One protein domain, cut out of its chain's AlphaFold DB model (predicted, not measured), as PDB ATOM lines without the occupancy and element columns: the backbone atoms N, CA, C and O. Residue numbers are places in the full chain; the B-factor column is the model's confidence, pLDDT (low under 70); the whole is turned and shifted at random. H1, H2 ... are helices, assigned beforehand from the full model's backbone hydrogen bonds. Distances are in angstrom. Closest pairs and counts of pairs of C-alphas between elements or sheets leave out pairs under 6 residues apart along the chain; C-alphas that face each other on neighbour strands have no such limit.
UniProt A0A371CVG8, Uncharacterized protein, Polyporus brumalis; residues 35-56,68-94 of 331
ATOM      1  N   GLN A  35      -6.796 -34.161  12.961       59.44
ATOM      2  CA  GLN A  35      -6.741 -34.864  14.250       59.44
ATOM      3  C   GLN A  35      -7.821 -34.381  15.237       59.44
ATOM      4  O   GLN A  35      -8.385 -35.200  15.959       59.44
ATOM      5  N   LEU A  36      -8.158 -33.084  15.232       60.84
ATOM      6  CA  LEU A  36      -9.240 -32.509  16.047       60.84
ATOM      7  C   LEU A  36     -10.651 -32.863  15.543       60.84
ATOM      8  O   LEU A  36     -11.575 -32.947  16.348       60.84
ATOM      9  N   ASN A  37     -10.833 -33.061  14.235       61.50
ATOM     10  CA  ASN A  37     -12.130 -33.404  13.636       61.50
ATOM     11  C   ASN A  37     -12.428 -34.917  13.690       61.50
ATOM     12  O   ASN A  37     -13.587 -35.327  13.710       61.50
ATOM     13  N   GLY A  38     -11.394 -35.763  13.751       59.09
ATOM     14  CA  GLY A  38     -11.566 -37.207  13.910       59.09
ATOM     15  C   GLY A  38     -12.230 -37.582  15.249       59.09
ATOM     16  O   GLY A  38     -11.955 -36.951  16.271       59.09
ATOM     17  N   PRO A  39     -13.043 -38.657  15.313       51.91
ATOM     18  CA  PRO A  39     -13.739 -39.060  16.543       51.91
ATOM     19  C   PRO A  39     -12.791 -39.440  17.698       51.91
ATOM     20  O   PRO A  39     -13.168 -39.332  18.863       51.91
ATOM     21  N   MET A  40     -11.540 -39.809  17.397       55.97
ATOM     22  CA  MET A  40     -10.481 -39.987  18.401       55.97
ATOM     23  C   MET A  40     -10.036 -38.662  19.047       55.97
ATOM     24  O   MET A  40      -9.662 -38.659  20.216       55.97
ATOM     25  N   GLY A  41     -10.103 -37.537  18.326       52.94
ATOM     26  CA  GLY A  41      -9.781 -36.205  18.842       52.94
ATOM     27  C   GLY A  41     -10.822 -35.704  19.839       52.94
ATOM     28  O   GLY A  41     -10.464 -35.240  20.918       52.94
ATOM     29  N   PHE A  42     -12.112 -35.898  19.541       50.31
ATOM     30  CA  PHE A  42     -13.187 -35.619  20.500       50.31
ATOM     31  C   PHE A  42     -13.106 -36.545  21.729       50.31
ATOM     32  O   PHE A  42     -13.295 -36.089  22.853       50.31
ATOM     33  N   GLY A  43     -12.734 -37.818  21.536       53.34
ATOM     34  CA  GLY A  43     -12.479 -38.768  22.625       53.34
ATOM     35  C   GLY A  43     -11.303 -38.379  23.529       53.34
ATOM     36  O   GLY A  43     -11.444 -38.413  24.749       53.34
ATOM     37  N   LEU A  44     -10.165 -37.949  22.967       54.28
ATOM     38  CA  LEU A  44      -9.044 -37.437  23.764       54.28
ATOM     39  C   LEU A  44      -9.378 -36.100  24.440       54.28
ATOM     40  O   LEU A  44      -8.991 -35.899  25.585       54.28
ATOM     41  N   MET A  45     -10.099 -35.194  23.775       53.88
ATOM     42  CA  MET A  45     -10.365 -33.851  24.308       53.88
ATOM     43  C   MET A  45     -11.496 -33.818  25.350       53.88
ATOM     44  O   MET A  45     -11.446 -33.000  26.263       53.88
ATOM     45  N   ALA A  46     -12.466 -34.737  25.278       53.47
ATOM     46  CA  ALA A  46     -13.428 -34.992  26.357       53.47
ATOM     47  C   ALA A  46     -12.868 -35.932  27.451       53.47
ATOM     48  O   ALA A  46     -13.403 -35.990  28.559       53.47
ATOM     49  N   GLY A  47     -11.800 -36.677  27.139       52.06
ATOM     50  CA  GLY A  47     -11.170 -37.669  28.014       52.06
ATOM     51  C   GLY A  47      -9.966 -37.170  28.818       52.06
ATOM     52  O   GLY A  47      -9.628 -37.801  29.818       52.06
ATOM     53  N   PHE A  48      -9.348 -36.038  28.451       50.31
ATOM     54  CA  PHE A  48      -8.221 -35.425  29.175       50.31
ATOM     55  C   PHE A  48      -8.668 -34.769  30.493       50.31
ATOM     56  O   PHE A  48      -8.572 -33.562  30.706       50.31
ATOM     57  N   ASN A  49      -9.156 -35.596  31.413       60.28
ATOM     58  CA  ASN A  49      -9.321 -35.243  32.810       60.28
ATOM     59  C   ASN A  49      -7.963 -35.441  33.507       60.28
ATOM     60  O   ASN A  49      -7.626 -36.585  33.816       60.28
ATOM     61  N   PRO A  50      -7.201 -34.376  33.842       61.06
ATOM     62  CA  PRO A  50      -5.943 -34.507  34.600       61.06
ATOM     63  C   PRO A  50      -6.163 -35.095  36.008       61.06
ATOM     64  O   PRO A  50      -5.230 -35.492  36.696       61.06
ATOM     65  N   PHE A  51      -7.425 -35.174  36.437       56.97
ATOM     66  CA  PHE A  51      -7.882 -35.934  37.595       56.97
ATOM     67  C   PHE A  51      -7.830 -37.459  37.379       56.97
ATOM     68  O   PHE A  51      -7.359 -38.167  38.261       56.97
ATOM     69  N   GLN A  52      -8.253 -37.976  36.216       57.81
ATOM     70  CA  GLN A  52      -8.135 -39.414  35.925       57.81
ATOM     71  C   GLN A  52      -6.673 -39.840  35.754       57.81
ATOM     72  O   GLN A  52      -6.310 -40.925  36.202       57.81
ATOM     73  N   GLU A  53      -5.824 -38.976  35.185       57.09
ATOM     74  CA  GLU A  53      -4.368 -39.194  35.116       57.09
ATOM     75  C   GLU A  53      -3.756 -39.415  36.513       57.09
ATOM     76  O   GLU A  53      -2.852 -40.226  36.690       57.09
ATOM     77  N   MET A  54      -4.323 -38.773  37.537       64.25
ATOM     78  CA  MET A  54      -3.934 -38.927  38.941       64.25
ATOM     79  C   MET A  54      -4.406 -40.252  39.583       64.25
ATOM     80  O   MET A  54      -4.289 -40.417  40.796       64.25
ATOM     81  N   GLY A  55      -4.976 -41.184  38.806       52.38
ATOM     82  CA  GLY A  55      -5.578 -42.432  39.300       52.38
ATOM     83  C   GLY A  55      -6.874 -42.213  40.089       52.38
ATOM     84  O   GLY A  55      -7.313 -43.088  40.836       52.38
ATOM     85  N   LEU A  56      -7.469 -41.026  39.963       57.88
ATOM     86  CA  LEU A  56      -8.491 -40.517  40.861       57.88
ATOM     87  C   LEU A  56      -9.855 -40.455  40.158       57.88
ATOM     88  O   LEU A  56     -10.074 -39.689  39.221       57.88
ATOM     89  N   LEU A  68      -9.695 -33.323  50.074       79.44
ATOM     90  CA  LEU A  68      -9.740 -32.187  51.007       79.44
ATOM     91  C   LEU A  68      -8.917 -32.421  52.289       79.44
ATOM     92  O   LEU A  68      -8.445 -31.457  52.891       79.44
ATOM     93  N   ASN A  69      -8.713 -33.679  52.692       81.81
ATOM     94  CA  ASN A  69      -7.806 -34.040  53.786       81.81
ATOM     95  C   ASN A  69      -6.343 -34.203  53.344       81.81
ATOM     96  O   ASN A  69      -5.439 -34.080  54.172       81.81
ATOM     97  N   SER A  70      -6.079 -34.484  52.066       83.94
ATOM     98  CA  SER A  70      -4.723 -34.700  51.574       83.94
ATOM     99  C   SER A  70      -3.979 -33.358  51.437       83.94
ATOM    100  O   SER A  70      -4.368 -32.492  50.646       83.94
ATOM    101  N   PRO A  71      -2.868 -33.144  52.169       78.81
ATOM    102  CA  PRO A  71      -2.151 -31.868  52.133       78.81
ATOM    103  C   PRO A  71      -1.506 -31.597  50.765       78.81
ATOM    104  O   PRO A  71      -1.264 -30.443  50.420       78.81
ATOM    105  N   GLN A  72      -1.269 -32.647  49.970       84.25
ATOM    106  CA  GLN A  72      -0.816 -32.543  48.584       84.25
ATOM    107  C   GLN A  72      -1.897 -31.955  47.670       84.25
ATOM    108  O   GLN A  72      -1.600 -31.029  46.921       84.25
ATOM    109  N   PHE A  73      -3.160 -32.383  47.788       82.00
ATOM    110  CA  PHE A  73      -4.243 -31.744  47.039       82.00
ATOM    111  C   PHE A  73      -4.491 -30.309  47.500       82.00
ATOM    112  O   PHE A  73      -4.773 -29.470  46.663       82.00
ATOM    113  N   LEU A  74      -4.325 -29.967  48.781       85.06
ATOM    114  CA  LEU A  74      -4.435 -28.564  49.209       85.06
ATOM    115  C   LEU A  74      -3.336 -27.680  48.585       85.06
ATOM    116  O   LEU A  74      -3.609 -26.552  48.174       85.06
ATOM    117  N   GLN A  75      -2.113 -28.201  48.432       85.69
ATOM    118  CA  GLN A  75      -1.041 -27.528  47.685       85.69
ATOM    119  C   GLN A  75      -1.354 -27.446  46.182       85.69
ATOM    120  O   GLN A  75      -1.179 -26.394  45.566       85.69
ATOM    121  N   GLN A  76      -1.867 -28.527  45.592       77.31
ATOM    122  CA  GLN A  76      -2.169 -28.606  44.166       77.31
ATOM    123  C   GLN A  76      -3.401 -27.778  43.782       77.31
ATOM    124  O   GLN A  76      -3.349 -27.061  42.796       77.31
ATOM    125  N   MET A  77      -4.466 -27.783  44.581       78.56
ATOM    126  CA  MET A  77      -5.671 -26.964  44.417       78.56
ATOM    127  C   MET A  77      -5.366 -25.476  44.616       78.56
ATOM    128  O   MET A  77      -5.886 -24.655  43.868       78.56
ATOM    129  N   SER A  78      -4.462 -25.123  45.539       80.62
ATOM    130  CA  SER A  78      -3.927 -23.759  45.653       80.62
ATOM    131  C   SER A  78      -3.154 -23.346  44.391       80.62
ATOM    132  O   SER A  78      -3.392 -22.271  43.844       80.62
ATOM    133  N   SER A  79      -2.296 -24.222  43.855       83.38
ATOM    134  CA  SER A  79      -1.580 -23.994  42.587       83.38
ATOM    135  C   SER A  79      -2.534 -23.881  41.383       83.38
ATOM    136  O   SER A  79      -2.414 -22.977  40.565       83.38
ATOM    137  N   VAL A  80      -3.552 -24.740  41.312       82.31
ATOM    138  CA  VAL A  80      -4.571 -24.773  40.252       82.31
ATOM    139  C   VAL A  80      -5.498 -23.552  40.306       82.31
ATOM    140  O   VAL A  80      -5.796 -22.986  39.261       82.31
ATOM    141  N   MET A  81      -5.922 -23.100  41.491       76.88
ATOM    142  CA  MET A  81      -6.747 -21.891  41.640       76.88
ATOM    143  C   MET A  81      -5.949 -20.588  41.510       76.88
ATOM    144  O   MET A  81      -6.507 -19.577  41.090       76.88
ATOM    145  N   SER A  82      -4.661 -20.580  41.863       88.44
ATOM    146  CA  SER A  82      -3.794 -19.414  41.637       88.44
ATOM    147  C   SER A  82      -3.306 -19.305  40.191       88.44
ATOM    148  O   SER A  82      -2.916 -18.215  39.773       88.44
ATOM    149  N   ASN A  83      -3.366 -20.389  39.411       85.88
ATOM    150  CA  ASN A  83      -2.994 -20.401  38.004       85.88
ATOM    151  C   ASN A  83      -4.230 -20.228  37.089       85.88
ATOM    152  O   ASN A  83      -4.930 -21.206  36.803       85.88
ATOM    153  N   PRO A  84      -4.503 -19.012  36.569       82.06
ATOM    154  CA  PRO A  84      -5.697 -18.746  35.766       82.06
ATOM    155  C   PRO A  84      -5.758 -19.580  34.480       82.06
ATOM    156  O   PRO A  84      -6.850 -19.898  34.025       82.06
ATOM    157  N   ALA A  85      -4.612 -20.005  33.932       90.06
ATOM    158  CA  ALA A  85      -4.576 -20.876  32.759       90.06
ATOM    159  C   ALA A  85      -5.199 -22.258  33.034       90.06
ATOM    160  O   ALA A  85      -5.864 -22.817  32.163       90.06
ATOM    161  N   VAL A  86      -5.042 -22.793  34.253       85.69
ATOM    162  CA  VAL A  86      -5.675 -24.066  34.633       85.69
ATOM    163  C   VAL A  86      -7.161 -23.861  34.927       85.69
ATOM    164  O   VAL A  86      -7.965 -24.723  34.591       85.69
ATOM    165  N   LEU A  87      -7.555 -22.706  35.474       77.88
ATOM    166  CA  LEU A  87      -8.967 -22.350  35.633       77.88
ATOM    167  C   LEU A  87      -9.695 -22.217  34.286       77.88
ATOM    168  O   LEU A  87     -10.769 -22.792  34.148       77.88
ATOM    169  N   ASP A  88      -9.130 -21.539  33.282       81.94
ATOM    170  CA  ASP A  88      -9.736 -21.503  31.940       81.94
ATOM    171  C   ASP A  88      -9.753 -22.899  31.288       81.94
ATOM    172  O   ASP A  88     -10.732 -23.244  30.626       81.94
ATOM    173  N   GLN A  89      -8.750 -23.751  31.542       83.06
ATOM    174  CA  GLN A  89      -8.779 -25.150  31.099       83.06
ATOM    175  C   GLN A  89      -9.867 -25.979  31.806       83.06
ATOM    176  O   GLN A  89     -10.513 -26.780  31.143       83.06
ATOM    177  N   ILE A  90     -10.132 -25.759  33.101       80.50
ATOM    178  CA  ILE A  90     -11.216 -26.415  33.860       80.50
ATOM    179  C   ILE A  90     -12.600 -25.907  33.428       80.50
ATOM    180  O   ILE A  90     -13.548 -26.687  33.320       80.50
ATOM    181  N   ILE A  91     -12.728 -24.606  33.155       81.88
ATOM    182  CA  ILE A  91     -13.963 -24.009  32.632       81.88
ATOM    183  C   ILE A  91     -14.258 -24.565  31.234       81.88
ATOM    184  O   ILE A  91     -15.408 -24.889  30.961       81.88
ATOM    185  N   ASN A  92     -13.247 -24.747  30.377       81.25
ATOM    186  CA  ASN A  92     -13.415 -25.425  29.085       81.25
ATOM    187  C   ASN A  92     -13.651 -26.940  29.217       81.25
ATOM    188  O   ASN A  92     -14.429 -27.487  28.439       81.25
ATOM    189  N   SER A  93     -12.996 -27.630  30.159       83.88
ATOM    190  CA  SER A  93     -13.115 -29.090  30.294       83.88
ATOM    191  C   SER A  93     -14.462 -29.519  30.867       83.88
ATOM    192  O   SER A  93     -14.918 -30.624  30.586       83.88
ATOM    193  N   ASN A  94     -15.111 -28.666  31.666       71.56
ATOM    194  CA  ASN A  94     -16.470 -28.898  32.134       71.56
ATOM    195  C   ASN A  94     -17.465 -27.974  31.398       71.56
ATOM    196  O   ASN A  94     -17.665 -26.830  31.816       71.56
TER     197      ASN A  94
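AT A GLANCE: This is residues 35 to 56 and 68 to 94 of the 331 residues of an uncharacterized protein of Polyporus brumalis (UniProt A0A371CVG8). This is an open, loosely built set of helices: H3 and H4 make an L-shaped corner, and the last residue of H4, Ser 93, comes back near the far end of H1, which sticks out as an arm with residues 37 to 43. The short H2 follows H1 through a tight link, and the space between H2 and the L of H3 and H4 is largely empty. The printed part has 49 residues with four named helices, in the order H1, H2, H3, H4, and no named strand; the class is all helix. The whole is loose, with a radius of gyration of the C-alphas of 13.3 A, and elongated, spanning 39 by 24 by 14 A.

HOW THE PARTS SIT: H1, residues 39 to 47, touches no helix. H2, residues 50 to 53, touches no helix either, and H1 and H2 are apart though a tight link of 2 residues joins them. H3, residues 71 to 82, is joined by a tight link of 1 residue to H4, residues 84 to 93. H3 and H4 touch only at the corner by their link, and only just, with 3 pairs of C-alphas within 8 A; the closest are those of Val 80 and Val 86, 5.8 A apart. H3 takes part with residues 80 to 81 alone, and the two lines are about perpendicular, at 85 degrees. H1 and H4 are close but not clearly touching, with the C-alphas of Ala 46 and Ser 93 closest at 7.1 A, at a steep tilt of 56 degrees, opposite ways. H1 and H3 are apart, and so are H2 and H4. Every O i to N i+4 pair is within hydrogen-bond range in H1, H3 and H4; H2, with 4 residues, is too short for such a pair.

IN THESE COORDINATES: H1 runs from Pro 39, with its C-alpha at (-13.739, -39.060, 16.543), to Gly 47, 11.8 A away. H2 runs from Pro 50 to Glu 53. H3 is the longest helix, 12 residues from Pro 71, with its C-alpha at (-2.151, -31.868, 52.133), to Ser 82, and 16.4 A long. H4 runs from Pro 84 to Ser 93, with C-alpha 93 at (-13.115, -29.090, 30.294), and is 13.9 A long.

THE WHOLE: The two C-alphas farthest apart are those of Asn 37 and Asn 69, at 40.4 A. Residues 57 to 67 are not printed; across this cut C-alphas 56 and 68 are 13.2 A apart, and the link from H2 to H3 runs across it. Of the links that are printed whole, none is long. The mean pLDDT of the printed part is 70.4, and residues 35 to 56 are under 70.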